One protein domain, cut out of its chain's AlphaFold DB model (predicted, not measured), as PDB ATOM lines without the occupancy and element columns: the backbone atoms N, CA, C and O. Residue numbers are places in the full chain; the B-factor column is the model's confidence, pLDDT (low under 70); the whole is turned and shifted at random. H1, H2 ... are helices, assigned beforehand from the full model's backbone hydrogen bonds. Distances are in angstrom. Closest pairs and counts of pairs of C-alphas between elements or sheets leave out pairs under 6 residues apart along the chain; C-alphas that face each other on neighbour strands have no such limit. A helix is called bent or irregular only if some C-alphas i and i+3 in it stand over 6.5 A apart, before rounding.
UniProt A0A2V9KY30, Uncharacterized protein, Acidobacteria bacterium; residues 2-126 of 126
ATOM      1  N   GLY A   2      53.223 123.218 195.925       50.97
ATOM      2  CA  GLY A   2      52.592 122.655 197.134       50.97
ATOM      3  C   GLY A   2      53.379 122.893 198.430       50.97
ATOM      4  O   GLY A   2      52.784 123.259 199.434       50.97
ATOM      5  N   GLU A   3      54.711 122.791 198.392       53.75
ATOM      6  CA  GLU A   3      55.557 123.029 199.575       53.75
ATOM      7  C   GLU A   3      55.572 124.501 200.032       53.75
ATOM      8  O   GLU A   3      55.454 124.760 201.224       53.75
ATOM      9  N   MET A   4      55.585 125.478 199.112       56.44
ATOM     10  CA  MET A   4      55.536 126.912 199.467       56.44
ATOM     11  C   MET A   4      54.189 127.347 200.066       56.44
ATOM     12  O   MET A   4      54.144 128.255 200.891       56.44
ATOM     13  N   LEU A   5      53.081 126.708 199.665       56.78
ATOM     14  CA  LEU A   5      51.766 126.966 200.265       56.78
ATOM     15  C   LEU A   5      51.687 126.416 201.698       56.78
ATOM     16  O   LEU A   5      51.077 127.051 202.555       56.78
ATOM     17  N   ILE A   6      52.350 125.289 201.970       53.16
ATOM     18  CA  ILE A   6      52.461 124.704 203.315       53.16
ATOM     19  C   ILE A   6      53.337 125.577 204.228       53.16
ATOM     20  O   ILE A   6      52.956 125.813 205.370       53.16
ATOM     21  N   GLU A   7      54.448 126.116 203.714       50.59
ATOM     22  CA  GLU A   7      55.360 127.000 204.466       50.59
ATOM     23  C   GLU A   7      54.702 128.341 204.856       50.59
ATOM     24  O   GLU A   7      55.083 128.971 205.835       50.59
ATOM     25  N   SER A   8      53.659 128.758 204.128       44.16
ATOM     26  CA  SER A   8      52.871 129.962 204.429       44.16
ATOM     27  C   SER A   8      51.758 129.761 205.469       44.16
ATOM     28  O   SER A   8      50.998 130.695 205.725       44.16
ATOM     29  N   ASN A   9      51.616 128.559 206.043       51.75
ATOM     30  CA  ASN A   9      50.639 128.285 207.093       51.75
ATOM     31  C   ASN A   9      51.222 128.669 208.469       51.75
ATOM     32  O   ASN A   9      52.163 128.011 208.925       51.75
ATOM     33  N   PRO A  10      50.641 129.647 209.191       52.25
ATOM     34  CA  PRO A  10      51.121 130.058 210.516       52.25
ATOM     35  C   PRO A  10      51.137 128.918 211.545       52.25
ATOM     36  O   PRO A  10      51.859 128.983 212.533       52.25
ATOM     37  N   LEU A  11      50.354 127.859 211.311       50.91
ATOM     38  CA  LEU A  11      50.278 126.673 212.169       50.91
ATOM     39  C   LEU A  11      51.378 125.627 211.893       50.91
ATOM     40  O   LEU A  11      51.474 124.663 212.648       50.91
ATOM     41  N   LEU A  12      52.178 125.775 210.825       48.28
ATOM     42  CA  LEU A  12      53.162 124.774 210.376       48.28
ATOM     43  C   LEU A  12      54.610 125.299 210.254       48.28
ATOM     44  O   LEU A  12      55.445 124.585 209.706       48.28
ATOM     45  N   GLY A  13      54.934 126.484 210.795       46.66
ATOM     46  CA  GLY A  13      56.336 126.918 210.969       46.66
ATOM     47  C   GLY A  13      56.739 128.263 210.353       46.66
ATOM     48  O   GLY A  13      57.865 128.398 209.879       46.66
ATOM     49  N   ALA A  14      55.868 129.275 210.357       47.00
ATOM     50  CA  ALA A  14      56.290 130.636 210.023       47.00
ATOM     51  C   ALA A  14      57.108 131.237 211.186       47.00
ATOM     52  O   ALA A  14      56.554 131.857 212.090       47.00
ATOM     53  N   ASP A  15      58.430 131.065 211.161       57.84
ATOM     54  CA  ASP A  15      59.346 131.563 212.205       57.84
ATOM     55  C   ASP A  15      59.479 133.109 212.269       57.84
ATOM     56  O   ASP A  15      60.243 133.627 213.078       57.84
ATOM     57  N   SER A  16      58.744 133.890 211.460       72.31
ATOM     58  CA  SER A  16      58.501 135.332 211.690       72.31
ATOM     59  C   SER A  16      57.483 135.924 210.704       72.31
ATOM     60  O   SER A  16      57.339 135.467 209.570       72.31
ATOM     61  N   PHE A  17      56.812 137.001 211.120       75.31
ATOM     62  CA  PHE A  17      55.911 137.821 210.293       75.31
ATOM     63  C   PHE A  17      56.572 138.316 208.992       75.31
ATOM     64  O   PHE A  17      55.942 138.340 207.934       75.31
ATOM     65  N   ASP A  18      57.862 138.654 209.052       83.12
ATOM     66  CA  ASP A  18      58.640 139.071 207.883       83.12
ATOM     67  C   ASP A  18      58.824 137.932 206.883       83.12
ATOM     68  O   ASP A  18      58.649 138.129 205.679       83.12
ATOM     69  N   ARG A  19      59.087 136.717 207.374       85.88
ATOM     70  CA  ARG A  19      59.251 135.537 206.522       85.88
ATOM     71  C   ARG A  19      57.975 135.212 205.753       85.88
ATOM     72  O   ARG A  19      58.044 134.952 204.553       85.88
ATOM     73  N   GLU A  20      56.812 135.260 206.403       88.56
ATOM     74  CA  GLU A  20      55.537 135.040 205.708       88.56
ATOM     75  C   GLU A  20      55.348 136.071 204.589       88.56
ATOM     76  O   GLU A  20      55.038 135.717 203.446       88.56
ATOM     77  N   ARG A  21      55.602 137.350 204.888       91.25
ATOM     78  CA  ARG A  21      55.515 138.429 203.904       91.25
ATOM     79  C   ARG A  21      56.449 138.200 202.718       91.25
ATOM     80  O   ARG A  21      56.044 138.407 201.574       91.25
ATOM     81  N   GLU A  22      57.687 137.788 202.970       92.69
ATOM     82  CA  GLU A  22      58.674 137.497 201.929       92.69
ATOM     83  C   GLU A  22      58.241 136.349 201.023       92.69
ATOM     84  O   GLU A  22      58.326 136.482 199.800       92.69
ATOM     85  N   VAL A  23      57.724 135.259 201.598       94.00
ATOM     86  CA  VAL A  23      57.207 134.115 200.835       94.00
ATOM     87  C   VAL A  23      56.037 134.552 199.958       94.00
ATOM     88  O   VAL A  23      56.035 134.291 198.755       94.00
ATOM     89  N   ARG A  24      55.069 135.293 200.511       95.44
ATOM     90  CA  ARG A  24      53.927 135.818 199.742       95.44
ATOM     91  C   ARG A  24      54.392 136.744 198.619       95.44
ATOM     92  O   ARG A  24      53.943 136.605 197.483       95.44
ATOM     93  N   LYS A  25      55.339 137.645 198.899       96.25
ATOM     94  CA  LYS A  25      55.934 138.519 197.879       96.25
ATOM     95  C   LYS A  25      56.563 137.695 196.763       96.25
ATOM     96  O   LYS A  25      56.291 137.956 195.598       96.25
ATOM     97  N   HIS A  26      57.336 136.671 197.116       96.75
ATOM     98  CA  HIS A  26      57.986 135.795 196.151       96.75
ATOM     99  C   HIS A  26      56.981 135.050 195.265       96.75
ATOM    100  O   HIS A  26      57.182 134.979 194.056       96.75
ATOM    101  N   VAL A  27      55.877 134.546 195.826       96.25
ATOM    102  CA  VAL A  27      54.803 133.921 195.035       96.25
ATOM    103  C   VAL A  27      54.197 134.927 194.051       96.25
ATOM    104  O   VAL A  27      54.019 134.604 192.873       96.25
ATOM    105  N   GLY A  28      53.924 136.157 194.497       97.44
ATOM    106  CA  GLY A  28      53.446 137.238 193.633       97.44
ATOM    107  C   GLY A  28      54.429 137.580 192.507       97.44
ATOM    108  O   GLY A  28      54.038 137.613 191.341       97.44
ATOM    109  N   ASP A  29      55.711 137.753 192.838       97.81
ATOM    110  CA  ASP A  29      56.778 138.054 191.878       97.81
ATOM    111  C   ASP A  29      56.901 136.925 190.847       97.81
ATOM    112  O   ASP A  29      56.826 137.156 189.638       97.81
ATOM    113  N   TYR A  30      57.031 135.684 191.321       96.19
ATOM    114  CA  TYR A  30      57.192 134.508 190.476       96.19
ATOM    115  C   TYR A  30      56.022 134.359 189.507       96.19
ATOM    116  O   TYR A  30      56.226 134.224 188.303       96.19
ATOM    117  N   THR A  31      54.787 134.414 190.008       96.19
ATOM    118  CA  THR A  31      53.596 134.271 189.162       96.19
ATOM    119  C   THR A  31      53.480 135.408 188.151       96.19
ATOM    120  O   THR A  31      53.190 135.132 186.988       96.19
ATOM    121  N   LEU A  32      53.769 136.656 188.539       97.06
ATOM    122  CA  LEU A  32      53.725 137.814 187.645       97.06
ATOM    123  C   LEU A  32      54.735 137.681 186.496       97.06
ATOM    124  O   LEU A  32      54.373 137.828 185.327       97.06
ATOM    125  N   PHE A  33      55.992 137.360 186.810       95.25
ATOM    126  CA  PHE A  33      57.025 137.188 185.789       95.25
ATOM    127  C   PHE A  33      56.782 135.954 184.924       95.25
ATOM    128  O   PHE A  33      56.953 136.027 183.709       95.25
ATOM    129  N   PHE A  34      56.353 134.838 185.511       93.50
ATOM    130  CA  PHE A  34      56.132 133.598 184.773       93.50
ATOM    131  C   PHE A  34      54.952 133.718 183.799       93.50
ATOM    132  O   PHE A  34      55.071 133.352 182.631       93.50
ATOM    133  N   THR A  35      53.840 134.311 184.243       93.56
ATOM    134  CA  THR A  35      52.670 134.569 183.383       93.56
ATOM    135  C   THR A  35      52.927 135.657 182.342       93.56
ATOM    136  O   THR A  35      52.391 135.574 181.239       93.56
ATOM    137  N   GLY A  36      53.753 136.661 182.656       94.25
ATOM    138  CA  GLY A  36      54.085 137.752 181.740       94.25
ATOM    139  C   GLY A  36      55.119 137.379 180.679       94.25
ATOM    140  O   GLY A  36      54.876 137.543 179.485       94.25
ATOM    141  N   LEU A  37      56.284 136.881 181.094       92.38
ATOM    142  CA  LEU A  37      57.426 136.653 180.202       92.38
ATOM    143  C   LEU A  37      57.364 135.316 179.463       92.38
ATOM    144  O   LEU A  37      57.848 135.239 178.332       92.38
ATOM    145  N   PHE A  38      56.764 134.301 180.090       88.69
ATOM    146  CA  PHE A  38      56.809 132.909 179.642       88.69
ATOM    147  C   PHE A  38      55.421 132.241 179.528       88.69
ATOM    148  O   PHE A  38      55.283 131.066 179.892       88.69
ATOM    149  N   PRO A  39      54.370 132.923 179.026       84.31
ATOM    150  CA  PRO A  39      53.008 132.377 179.014       84.31
ATOM    151  C   PRO A  39      52.863 131.093 178.187       84.31
ATOM    152  O   PRO A  39      51.934 130.316 178.399       84.31
ATOM    153  N   GLU A  40      53.766 130.832 177.243       82.12
ATOM    154  CA  GLU A  40      53.802 129.596 176.465       82.12
ATOM    155  C   GLU A  40      53.992 128.338 177.323       82.12
ATOM    156  O   GLU A  40      53.442 127.293 176.975       82.12
ATOM    157  N   HIS A  41      54.670 128.448 178.468       81.06
ATOM    158  CA  HIS A  41      54.892 127.340 179.402       81.06
ATOM    159  C   HIS A  41      53.655 127.019 180.254       81.06
ATOM    160  O   HIS A  41      53.616 125.996 180.932       81.06
ATOM    161  N   LEU A  42      52.633 127.879 180.207       73.75
ATOM    162  CA  LEU A  42      51.369 127.711 180.925       73.75
ATOM    163  C   LEU A  42      50.268 127.087 180.051       73.75
ATOM    164  O   LEU A  42      49.170 126.816 180.535       73.75
ATOM    165  N   LYS A  43      50.551 126.820 178.768       66.62
ATOM    166  CA  LYS A  43      49.600 126.191 177.844       66.62
ATOM    167  C   LYS A  43      49.476 124.692 178.131       66.62
ATOM    168  O   LYS A  43      50.457 123.955 178.083       66.62
ATOM    169  N   ARG A  44      48.251 124.212 178.368       62.28
ATOM    170  CA  ARG A  44      47.974 122.777 178.543       62.28
ATOM    171  C   ARG A  44      47.828 122.005 177.227       62.28
ATOM    172  O   ARG A  44      47.288 122.540 176.255       62.28
ATOM    173  N   PRO A  45      48.145 120.694 177.224       56.16
ATOM    174  CA  PRO A  45      47.584 119.762 176.254       56.16
ATOM    175  C   PRO A  45      46.066 119.622 176.476       56.16
ATOM    176  O   PRO A  45      45.601 119.493 177.606       56.16
ATOM    177  N   ARG A  46      45.293 119.636 175.382       54.47
ATOM    178  CA  ARG A  46      43.816 119.759 175.276       54.47
ATOM    179  C   ARG A  46      42.929 118.755 176.062       54.47
ATOM    180  O   ARG A  46      41.732 118.712 175.809       54.47
ATOM    181  N   ARG A  47      43.455 117.920 176.966       51.84
ATOM    182  CA  ARG A  47      42.768 116.713 177.481       51.84
ATOM    183  C   ARG A  47      42.437 116.650 178.979       51.84
ATOM    184  O   ARG A  47      41.915 115.622 179.391       51.84
ATOM    185  N   SER A  48      42.687 117.674 179.802       52.75
ATOM    186  CA  SER A  48      42.368 117.597 181.244       52.75
ATOM    187  C   SER A  48      41.382 118.675 181.712       52.75
ATOM    188  O   SER A  48      41.498 119.839 181.341       52.75
ATOM    189  N   VAL A  49      40.415 118.248 182.533       50.62
ATOM    190  CA  VAL A  49      39.251 119.002 183.049       50.62
ATOM    191  C   VAL A  49      39.621 119.987 184.175       50.62
ATOM    192  O   VAL A  49      38.771 120.712 184.679       50.62
ATOM    193  N   ALA A  50      40.887 120.039 184.598       52.56
ATOM    194  CA  ALA A  50      41.310 120.974 185.640       52.56
ATOM    195  C   ALA A  50      41.310 122.427 185.109       52.56
ATOM    196  O   ALA A  50      41.418 122.647 183.904       52.56
ATOM    197  N   LEU A  51      41.220 123.427 185.982       54.44
ATOM    198  CA  LEU A  51      41.259 124.850 185.617       54.44
ATOM    199  C   LEU A  51      42.451 125.207 184.702       54.44
ATOM    200  O   LEU A  51      43.487 124.535 184.715       54.44
ATOM    201  N   ASP A  52      42.277 126.247 183.880       73.50
ATOM    202  CA  ASP A  52      43.340 126.837 183.063       73.50
ATOM    203  C   ASP A  52      44.489 127.294 183.982       73.50
ATOM    204  O   ASP A  52      44.307 128.197 184.798       73.50
ATOM    205  N   TYR A  53      45.666 126.661 183.867       79.06
ATOM    206  CA  TYR A  53      46.832 126.948 184.718       79.06
ATOM    207  C   TYR A  53      47.195 128.433 184.704       79.06
ATOM    208  O   TYR A  53      47.655 128.958 185.713       79.06
ATOM    209  N   PHE A  54      46.972 129.127 183.587       85.69
ATOM    210  CA  PHE A  54      47.196 130.564 183.522       85.69
ATOM    211  C   PHE A  54      46.286 131.320 184.502       85.69
ATOM    212  O   PHE A  54      46.756 132.165 185.262       85.69
ATOM    213  N   VAL A  55      44.998 130.972 184.531       88.00
ATOM    214  CA  VAL A  55      44.010 131.573 185.436       88.00
ATOM    215  C   VAL A  55      44.369 131.300 186.896       88.00
ATOM    216  O   VAL A  55      44.265 132.206 187.722       88.00
ATOM    217  N   ASP A  56      44.832 130.091 187.214       89.56
ATOM    218  CA  ASP A  56      45.250 129.736 188.576       89.56
ATOM    219  C   ASP A  56      46.468 130.550 189.032       89.56
ATOM    220  O   ASP A  56      46.487 131.066 190.149       89.56
ATOM    221  N   TYR A  57      47.460 130.733 188.157       91.69
ATOM    222  CA  TYR A  57      48.644 131.539 188.461       91.69
ATOM    223  C   TYR A  57      48.306 133.020 188.638       91.69
ATOM    224  O   TYR A  57      48.813 133.651 189.564       91.69
ATOM    225  N   VAL A  58      47.436 133.570 187.785       94.00
ATOM    226  CA  VAL A  58      46.975 134.960 187.920       94.00
ATOM    227  C   VAL A  58      46.248 135.152 189.249       94.00
ATOM    228  O   VAL A  58      46.547 136.097 189.975       94.00
ATOM    229  N   LYS A  59      45.340 134.239 189.613       95.12
ATOM    230  CA  LYS A  59      44.643 134.290 190.908       95.12
ATOM    231  C   LYS A  59      45.622 134.226 192.080       95.12
ATOM    232  O   LYS A  59      45.559 135.087 192.954       95.12
ATOM    233  N   ALA A  60      46.552 133.270 192.060       95.31
ATOM    234  CA  ALA A  60      47.549 133.102 193.116       95.31
ATOM    235  C   ALA A  60      48.448 134.339 193.274       95.31
ATOM    236  O   ALA A  60      48.742 134.751 194.398       95.31
ATOM    237  N   GLY A  61      48.860 134.962 192.166       97.12
ATOM    238  CA  GLY A  61      49.678 136.174 192.188       97.12
ATOM    239  C   GLY A  61      48.944 137.387 192.749       97.12
ATOM    240  O   GLY A  61      49.474 138.081 193.620       97.12
ATOM    241  N   LYS A  62      47.697 137.601 192.313       98.19
ATOM    242  CA  LYS A  62      46.826 138.672 192.824       98.19
ATOM    243  C   LYS A  62      46.593 138.537 194.320       98.19
ATOM    244  O   LYS A  62      46.796 139.495 195.057       98.19
ATOM    245  N   GLU A  63      46.209 137.344 194.763       97.88
ATOM    246  CA  GLU A  63      45.971 137.066 196.177       97.88
ATOM    247  C   GLU A  63      47.242 137.271 197.010       97.88
ATOM    248  O   GLU A  63      47.199 137.889 198.072       97.88
ATOM    249  N   SER A  64      48.391 136.825 196.502       97.50
ATOM    250  CA  SER A  64      49.667 136.976 197.200       97.50
ATOM    251  C   SER A  64      50.049 138.443 197.395       97.50
ATOM    252  O   SER A  64      50.400 138.834 198.506       97.50
ATOM    253  N   TYR A  65      49.931 139.282 196.363       98.25
ATOM    254  CA  TYR A  65      50.199 140.716 196.506       98.25
ATOM    255  C   TYR A  65      49.151 141.452 197.337       98.25
ATOM    256  O   TYR A  65      49.514 142.354 198.093       98.25
ATOM    257  N   GLU A  66      47.881 141.052 197.258       98.00
ATOM    258  CA  GLU A  66      46.831 141.593 198.118       98.00
ATOM    259  C   GLU A  66      47.160 141.328 199.591       98.00
ATOM    260  O   GLU A  66      47.114 142.246 200.410       98.00
ATOM    261  N   ILE A  67      47.589 140.105 199.919       95.69
ATOM    262  CA  ILE A  67      48.056 139.733 201.257       95.69
ATOM    263  C   ILE A  67      49.274 140.570 201.650       95.69
ATOM    264  O   ILE A  67      49.225 141.214 202.690       95.69
ATOM    265  N   VAL A  68      50.317 140.660 200.814       96.31
ATOM    266  CA  VAL A  68      51.512 141.490 201.090       96.31
ATOM    267  C   VAL A  68      51.147 142.955 201.341       96.31
ATOM    268  O   VAL A  68      51.775 143.610 202.171       96.31
ATOM    269  N   SER A  69      50.122 143.478 200.664       96.69
ATOM    270  CA  SER A  69      49.654 144.855 200.850       96.69
ATOM    271  C   SER A  69      49.010 145.112 202.217       96.69
ATOM    272  O   SER A  69      48.929 146.264 202.642       96.69
ATOM    273  N   LYS A  70      48.569 144.057 202.914       94.75
ATOM    274  CA  LYS A  70      48.016 144.130 204.277       94.75
ATOM    275  C   LYS A  70      49.104 144.159 205.351       94.75
ATOM    276  O   LYS A  70      48.820 144.509 206.489       94.75
ATOM    277  N   PHE A  71      50.353 143.848 204.997       89.81
ATOM    278  CA  PHE A  71      51.516 144.065 205.857       89.81
ATOM    279  C   PHE A  71      51.915 145.545 205.762       89.81
ATOM    280  O   PHE A  71      52.851 145.896 205.045       89.81
ATOM    281  N   ASP A  72      51.171 146.427 206.436       88.25
ATOM    282  CA  ASP A  72      51.285 147.892 206.325       88.25
ATOM    283  C   ASP A  72      51.830 148.583 207.591       88.25
ATOM    284  O   ASP A  72      51.706 149.800 207.768       88.25
ATOM    285  N   GLN A  73      52.470 147.805 208.463       83.56
ATOM    286  CA  GLN A  73      53.074 148.277 209.706       83.56
ATOM    287  C   GLN A  73      54.546 148.666 209.511       83.56
ATOM    288  O   GLN A  73      55.205 148.220 208.569       83.56
ATOM    289  N   PHE A  74      55.059 149.505 210.416       88.31
ATOM    290  CA  PHE A  74      56.466 149.924 210.481       88.31
ATOM    291  C   PHE A  74      57.040 150.361 209.120       88.31
ATOM    292  O   PHE A  74      56.518 151.276 208.476       88.31
ATOM    293  N   GLU A  75      58.125 149.724 208.685       85.38
ATOM    294  CA  GLU A  75      58.814 150.002 207.429       85.38
ATOM    295  C   GLU A  75      57.979 149.665 206.187       85.38
ATOM    296  O   GLU A  75      58.123 150.313 205.145       85.38
ATOM    297  N   TYR A  76      57.029 148.731 206.299       88.69
ATOM    298  CA  TYR A  76      56.232 148.283 205.162       88.69
ATOM    299  C   TYR A  76      55.079 149.214 204.800       88.69
ATOM    300  O   TYR A  76      54.602 149.173 203.664       88.69
ATOM    301  N   ARG A  77      54.692 150.133 205.696       91.38
ATOM    302  CA  ARG A  77      53.652 151.144 205.434       91.38
ATOM    303  C   ARG A  77      53.884 151.905 204.126       91.38
ATOM    304  O   ARG A  77      52.935 152.236 203.419       91.38
ATOM    305  N   LYS A  78      55.150 152.177 203.791       92.00
ATOM    306  CA  LYS A  78      55.527 152.923 202.578       92.00
ATOM    307  C   LYS A  78      55.376 152.102 201.296       92.00
ATOM    308  O   LYS A  78      55.115 152.677 200.245       92.00
ATOM    309  N   VAL A  79      55.539 150.780 201.369       94.06
ATOM    310  CA  VAL A  79      55.518 149.882 200.198       94.06
ATOM    311  C   VAL A  79      54.193 149.137 200.033       94.06
ATOM    312  O   VAL A  79      53.887 148.703 198.928       94.06
ATOM    313  N   ALA A  80      53.369 149.026 201.075       95.81
ATOM    314  CA  ALA A  80      52.048 148.402 201.009       95.81
ATOM    315  C   ALA A  80      51.160 148.932 199.854       95.81
ATOM    316  O   ALA A  80      50.598 148.109 199.123       95.81
ATOM    317  N   PRO A  81      51.091 150.255 199.575       97.44
ATOM    318  CA  PRO A  81      50.318 150.768 198.440       97.44
ATOM    319  C   PRO A  81      50.813 150.282 197.068       97.44
ATOM    320  O   PRO A  81      50.012 150.158 196.144       97.44
ATOM    321  N   LEU A  82      52.113 149.994 196.917       97.19
ATOM    322  CA  LEU A  82      52.661 149.437 195.676       97.19
ATOM    323  C   LEU A  82      52.102 148.034 195.428       97.19
ATOM    324  O   LEU A  82      51.609 147.762 194.338       97.19
ATOM    325  N   PHE A  83      52.140 147.167 196.440       98.00
ATOM    326  CA  PHE A  83      51.647 145.794 196.314       98.00
ATOM    327  C   PHE A  83      50.138 145.740 196.083       98.00
ATOM    328  O   PHE A  83      49.686 144.944 195.266       98.00
ATOM    329  N   ARG A  84      49.373 146.656 196.687       98.38
ATOM    330  CA  ARG A  84      47.944 146.811 196.376       98.38
ATOM    331  C   ARG A  84      47.720 147.123 194.898       98.38
ATOM    332  O   ARG A  84      46.971 146.427 194.223       98.38
ATOM    333  N   ARG A  85      48.444 148.110 194.358       98.38
ATOM    334  CA  ARG A  85      48.356 148.465 192.932       98.38
ATOM    335  C   ARG A  85      48.782 147.314 192.023       98.38
ATOM    336  O   ARG A  85      48.172 147.140 190.973       98.38
ATOM    337  N   LEU A  86      49.803 146.542 192.404       98.31
ATOM    338  CA  LEU A  86      50.222 145.347 191.664       98.31
ATOM    339  C   LEU A  86      49.135 144.265 191.659       98.31
ATOM    340  O   LEU A  86      48.924 143.648 190.623       98.31
ATOM    341  N   ALA A  87      48.426 144.057 192.771       98.31
ATOM    342  CA  ALA A  87      47.300 143.124 192.838       98.31
ATOM    343  C   ALA A  87      46.112 143.590 191.975       98.31
ATOM    344  O   ALA A  87      45.554 142.805 191.206       98.31
ATOM    345  N   GLU A  88      45.756 144.875 192.055       98.44
ATOM    346  CA  GLU A  88      44.658 145.486 191.288       98.44
ATOM    347  C   GLU A  88      44.924 145.491 189.775       98.44
ATOM    348  O   GLU A  88      44.008 145.284 188.982       98.44
ATOM    349  N   ASN A  89      46.178 145.711 189.369       98.38
ATOM    350  CA  ASN A  89      46.585 145.858 187.968       98.38
ATOM    351  C   ASN A  89      47.361 144.642 187.444       98.38
ATOM    352  O   ASN A  89      48.077 144.753 186.448       98.38
ATOM    353  N   PHE A  90      47.243 143.490 188.103       98.38
ATOM    354  CA  PHE A  90      48.086 142.327 187.838       98.38
ATOM    355  C   PHE A  90      48.061 141.913 186.366       98.38
ATOM    356  O   PHE A  90      49.106 141.794 185.734       98.38
ATOM    357  N   GLU A  91      46.874 141.773 185.779       97.12
ATOM    358  CA  GLU A  91      46.698 141.392 184.376       97.12
ATOM    359  C   GLU A  91      47.298 142.423 183.404       97.12
ATOM    360  O   GLU A  91      47.864 142.054 182.373       97.12
ATOM    361  N   LEU A  92      47.236 143.716 183.744       98.19
ATOM    362  CA  LEU A  92      47.872 144.776 182.957       98.19
ATOM    363  C   LEU A  92      49.401 144.677 183.034       98.19
ATOM    364  O   LEU A  92      50.082 144.836 182.018       98.19
ATOM    365  N   CYS A  93      49.948 144.377 184.213       98.12
ATOM    366  CA  CYS A  93      51.375 144.127 184.391       98.12
ATOM    367  C   CYS A  93      51.830 142.880 183.617       98.12
ATOM    368  O   CYS A  93      52.849 142.941 182.931       98.12
ATOM    369  N   VAL A  94      51.054 141.790 183.651       96.88
ATOM    370  CA  VAL A  94      51.285 140.581 182.842       96.88
ATOM    371  C   VAL A  94      51.346 140.931 181.358       96.88
ATOM    372  O   VAL A  94      52.298 140.561 180.672       96.88
ATOM    373  N   TYR A  95      50.375 141.700 180.864       96.06
ATOM    374  CA  TYR A  95      50.360 142.150 179.475       96.06
ATOM    375  C   TYR A  95      51.590 143.003 179.124       96.06
ATOM    376  O   TYR A  95      52.228 142.779 178.094       96.06
ATOM    377  N   GLY A  96      51.962 143.956 179.982       97.38
ATOM    378  CA  GLY A  96      53.155 144.784 179.790       97.38
ATOM    379  C   GLY A  96      54.439 143.951 179.731       97.38
ATOM    380  O   GLY A  96      55.238 144.105 178.806       97.38
ATOM    381  N   LEU A  97      54.604 143.014 180.668       97.25
ATOM    382  CA  LEU A  97      55.726 142.075 180.685       97.25
ATOM    383  C   LEU A  97      55.753 141.203 179.433       97.25
ATOM    384  O   LEU A  97      56.824 140.990 178.872       97.25
ATOM    385  N   ASN A  98      54.598 140.770 178.937       95.44
ATOM    386  CA  ASN A  98      54.525 139.999 177.705       95.44
ATOM    387  C   ASN A  98      55.065 140.772 176.496       95.44
ATOM    388  O   ASN A  98      55.869 140.241 175.728       95.44
ATOM    389  N   ARG A  99      54.728 142.062 176.381       96.50
ATOM    390  CA  ARG A  99      55.281 142.934 175.332       96.50
ATOM    391  C   ARG A  99      56.795 143.089 175.443       96.50
ATOM    392  O   ARG A  99      57.479 143.081 174.417       96.50
ATOM    393  N   VAL A 100      57.315 143.210 176.664       95.94
ATOM    394  CA  VAL A 100      58.762 143.256 176.919       95.94
ATOM    395  C   VAL A 100      59.415 141.929 176.530       95.94
ATOM    396  O   VAL A 100      60.401 141.938 175.798       95.94
ATOM    397  N   GLY A 101      58.837 140.794 176.927       92.81
ATOM    398  CA  GLY A 101      59.314 139.460 176.557       92.81
ATOM    399  C   GLY A 101      59.381 139.260 175.040       92.81
ATOM    400  O   GLY A 101      60.402 138.815 174.516       92.81
ATOM    401  N   ASP A 102      58.345 139.677 174.311       93.25
ATOM    402  CA  ASP A 102      58.328 139.639 172.845       93.25
ATOM    403  C   ASP A 102      59.395 140.548 172.217       93.25
ATOM    404  O   ASP A 102      60.014 140.202 171.207       93.25
ATOM    405  N   ALA A 103      59.615 141.741 172.776       94.44
ATOM    406  CA  ALA A 103      60.672 142.637 172.319       94.44
ATOM    407  C   ALA A 103      62.063 142.015 172.526       94.44
ATOM    408  O   ALA A 103      62.867 142.013 171.593       94.44
ATOM    409  N   LEU A 104      62.314 141.426 173.698       92.81
ATOM    410  CA  LEU A 104      63.575 140.758 174.020       92.81
ATOM    411  C   LEU A 104      63.849 139.570 173.090       92.81
ATOM    412  O   LEU A 104      64.949 139.477 172.545       92.81
ATOM    413  N   ARG A 105      62.845 138.718 172.836       90.50
ATOM    414  CA  ARG A 105      62.960 137.594 171.890       90.50
ATOM    415  C   ARG A 105      63.331 138.075 170.483       90.50
ATOM    416  O   ARG A 105      64.324 137.623 169.925       90.50
ATOM    417  N   ARG A 106      62.648 139.104 169.965       92.38
ATOM    418  CA  ARG A 106      62.979 139.701 168.653       92.38
ATOM    419  C   ARG A 106      64.399 140.267 168.583       92.38
ATOM    420  O   ARG A 106      65.056 140.160 167.548       92.38
ATOM    421  N   MET A 107      64.878 140.893 169.659       93.25
ATOM    422  CA  MET A 107      66.255 141.396 169.724       93.25
ATOM    423  C   MET A 107      67.274 140.253 169.711       93.25
ATOM    424  O   MET A 107      68.325 140.380 169.080       93.25
ATOM    425  N   GLN A 108      66.977 139.148 170.394       91.62
ATOM    426  CA  GLN A 108      67.823 137.959 170.412       91.62
ATOM    427  C   GLN A 108      67.888 137.291 169.035       91.62
ATOM    428  O   GLN A 108      68.992 136.993 168.573       91.62
ATOM    429  N   ASP A 109      66.748 137.138 168.360       92.50
ATOM    430  CA  ASP A 109      66.669 136.550 167.019       92.50
ATOM    431  C   ASP A 109      67.490 137.359 166.009       92.50
ATOM    432  O   ASP A 109      68.294 136.797 165.264       92.50
ATOM    433  N   ARG A 110      67.385 138.694 166.054       92.31
ATOM    434  CA  ARG A 110      68.193 139.583 165.207       92.31
ATOM    435  C   ARG A 110      69.690 139.409 165.463       92.31
ATOM    436  O   ARG A 110      70.453 139.202 164.529       92.31
ATOM    437  N   ARG A 111      70.118 139.413 166.732       91.31
ATOM    438  CA  ARG A 111      71.533 139.192 167.097       91.31
ATOM    439  C   ARG A 111      72.045 137.816 166.674       91.31
ATOM    440  O   ARG A 111      73.250 137.637 166.491       91.31
ATOM    441  N   MET A 112      71.171 136.815 166.614       89.31
ATOM    442  CA  MET A 112      71.522 135.482 166.132       89.31
ATOM    443  C   MET A 112      71.695 135.482 164.610       89.31
ATOM    444  O   MET A 112      72.700 134.965 164.128       89.31
ATOM    445  N   GLN A 113      70.774 136.117 163.880       87.75
ATOM    446  CA  GLN A 113      70.865 136.295 162.430       87.75
ATOM    447  C   GLN A 113      72.126 137.067 162.030       87.75
ATOM    448  O   GLN A 113      72.893 136.572 161.210       87.75
ATOM    449  N   ASP A 114      72.406 138.210 162.661       90.62
ATOM    450  CA  ASP A 114      73.592 139.025 162.359       90.62
ATOM    451  C   ASP A 114      74.891 138.218 162.522       90.62
ATOM    452  O   ASP A 114      75.774 138.255 161.664       90.62
ATOM    453  N   ARG A 115      74.994 137.418 163.596       90.00
ATOM    454  CA  ARG A 115      76.147 136.530 163.822       90.00
ATOM    455  C   ARG A 115      76.251 135.418 162.782       90.00
ATOM    456  O   ARG A 115      77.362 135.072 162.389       90.00
ATOM    457  N   TYR A 116      75.123 134.858 162.348       89.00
ATOM    458  CA  TYR A 116      75.100 133.845 161.295       89.00
ATOM    459  C   TYR A 116      75.622 134.413 159.970       89.00
ATOM    460  O   TYR A 116      76.541 133.838 159.392       89.00
ATOM    461  N   TYR A 117      75.120 135.572 159.533       86.94
ATOM    462  CA  TYR A 117      75.577 136.209 158.293       86.94
ATOM    463  C   TYR A 117      77.066 136.571 158.338       86.94
ATOM    464  O   TYR A 117      77.791 136.252 157.401       86.94
ATOM    465  N   GLN A 118      77.556 137.119 159.456       86.19
ATOM    466  CA  GLN A 118      78.988 137.398 159.638       86.19
ATOM    467  C   GLN A 118      79.861 136.135 159.567       86.19
ATOM    468  O   GLN A 118      80.985 136.180 159.065       86.19
ATOM    469  N   HIS A 119      79.372 135.003 160.083       84.94
ATOM    470  CA  HIS A 119      80.096 133.735 160.013       84.94
ATOM    471  C   HIS A 119      80.140 133.177 158.585       84.94
ATOM    472  O   HIS A 119      81.194 132.726 158.137       84.94
ATOM    473  N   VAL A 120      79.021 133.252 157.857       86.88
ATOM    474  CA  VAL A 120      78.942 132.828 156.453       86.88
ATOM    475  C   VAL A 120      79.851 133.687 155.569       86.88
ATOM    476  O   VAL A 120      80.654 133.127 154.830       86.88
ATOM    477  N   GLU A 121      79.814 135.018 155.693       85.88
ATOM    478  CA  GLU A 121      80.707 135.915 154.938       85.88
ATOM    479  C   GLU A 121      82.186 135.624 155.206       85.88
ATOM    480  O   GLU A 121      82.978 135.539 154.269       85.88
ATOM    481  N   ARG A 122      82.567 135.403 156.474       82.25
ATOM    482  CA  ARG A 122      83.946 135.021 156.820       82.25
ATOM    483  C   ARG A 122      84.375 133.697 156.200       82.25
ATOM    484  O   ARG A 122      85.536 133.578 155.844       82.25
ATOM    485  N   THR A 123      83.468 132.729 156.101       82.00
ATOM    486  CA  THR A 123      83.771 131.392 155.567       82.00
ATOM    487  C   THR A 123      83.873 131.396 154.041       82.00
ATOM    488  O   THR A 123      84.643 130.626 153.485       82.00
ATOM    489  N   LEU A 124      83.119 132.264 153.356       77.75
ATOM    490  CA  LEU A 124      83.133 132.391 151.892       77.75
ATOM    491  C   LEU A 124      84.318 133.214 151.346       77.75
ATOM    492  O   LEU A 124      84.576 133.168 150.146       77.75
ATOM    493  N   LEU A 125      85.008 133.982 152.197       67.38
ATOM    494  CA  LEU A 125      86.152 134.839 151.835       67.38
ATOM    495  C   LEU A 125      87.527 134.232 152.193       67.38
ATOM    496  O   LEU A 125      88.548 134.899 152.015       67.38
ATOM    497  N   THR A 126      87.556 132.995 152.691       62.47
ATOM    498  CA  THR A 126      88.756 132.164 152.933       62.47
ATOM    499  C   THR A 126      88.796 130.994 151.974       62.47
ATOM    500  O   THR A 126      89.905 130.689 151.485       62.47
TER     501      THR A 126
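This is residues 2 to 126 of the 126 residues of an uncharacterized protein of Acidobacteria bacterium (UniProt A0A2V9KY30). A small head of helices carries one very long helix, H7, as an arm. In the head H2 and H4 run side by side in opposite directions and H6 packs on H4, the three centres making a triangle; H7 starts in the head, crosses the end of H2 and sticks out with residues 105 to 124, while loop residues 45 to 51 stick out elsewhere. The printed part has 125 residues with seven named helices, H1 to H7 in chain order, and no named strand; the class is all helix. It is only just loose, close to extended, with a radius of gyration of the C-alphas of 20.5 A, and it spans 70 by 43 by 28 A.

H1, residues 2 to 7, is close but not clearly touching H2, residues 17 to 37, with the C-alphas of Met 4 and Val 23 closest at 7.5 A. H4, residues 53 to 70, is the hub, touching four helices. It touches H2, closest at the C-alphas of Gly 28 and Gly 61, 4.2 A apart, opposite ways at a steep tilt of 36 degrees, only just past shallow. H3, residues 39 to 42, only just touches residues 53 to 54 of H4, with 3 pairs of C-alphas within 8 A, closest Leu 42 and Phe 54 at 5.7 A. H5, residues 74 to 78, is near H4 and meets H6, residues 80 to 88, only through their link. H6 touches H4 opposite ways at a shallow tilt of 24 degrees, with the C-alphas of Ser 69 and Ala 80 closest at 4.3 A. H7, residues 90 to 124, touches residues 32 to 37 of H2 with its residues 90 to 102 alone, the same way at a steep tilt of 55 degrees; the closest C-alphas, of Gly 36 and Val 94, are 4.1 A apart. Its residues 90 to 91 touch residues 58 to 62 of H4, closest at the C-alphas of Lys 62 and Phe 90, 6.3 A apart. In H1, H2, H4, H6 and H7 every O i to N i+4 pair is within hydrogen-bond range; H5 has 0 of 1, and 0 of 2 O i to N i+3 pairs, and H3 is too short for an i+4 pair.

H1 begins at C-alpha 2, (52.592, 122.655, 197.134). H2 is 30.2 A long, H4 26.1 A, H6 12.6 A and H7 51.2 A. H5 is irregular, but only just: C-alphas 75 and 78 are 6.55 A apart. H7 ends at C-alpha 124, (83.133, 132.391, 151.892).

The C-alphas farthest apart, of Leu 11 and Thr 126, are 70.8 A apart. The printed part has no cut, and no link is long. Confidence is under 70 in residues 2 to 15, 43 to 51 and 125 to 126; the mean pLDDT of the printed part is 84.2.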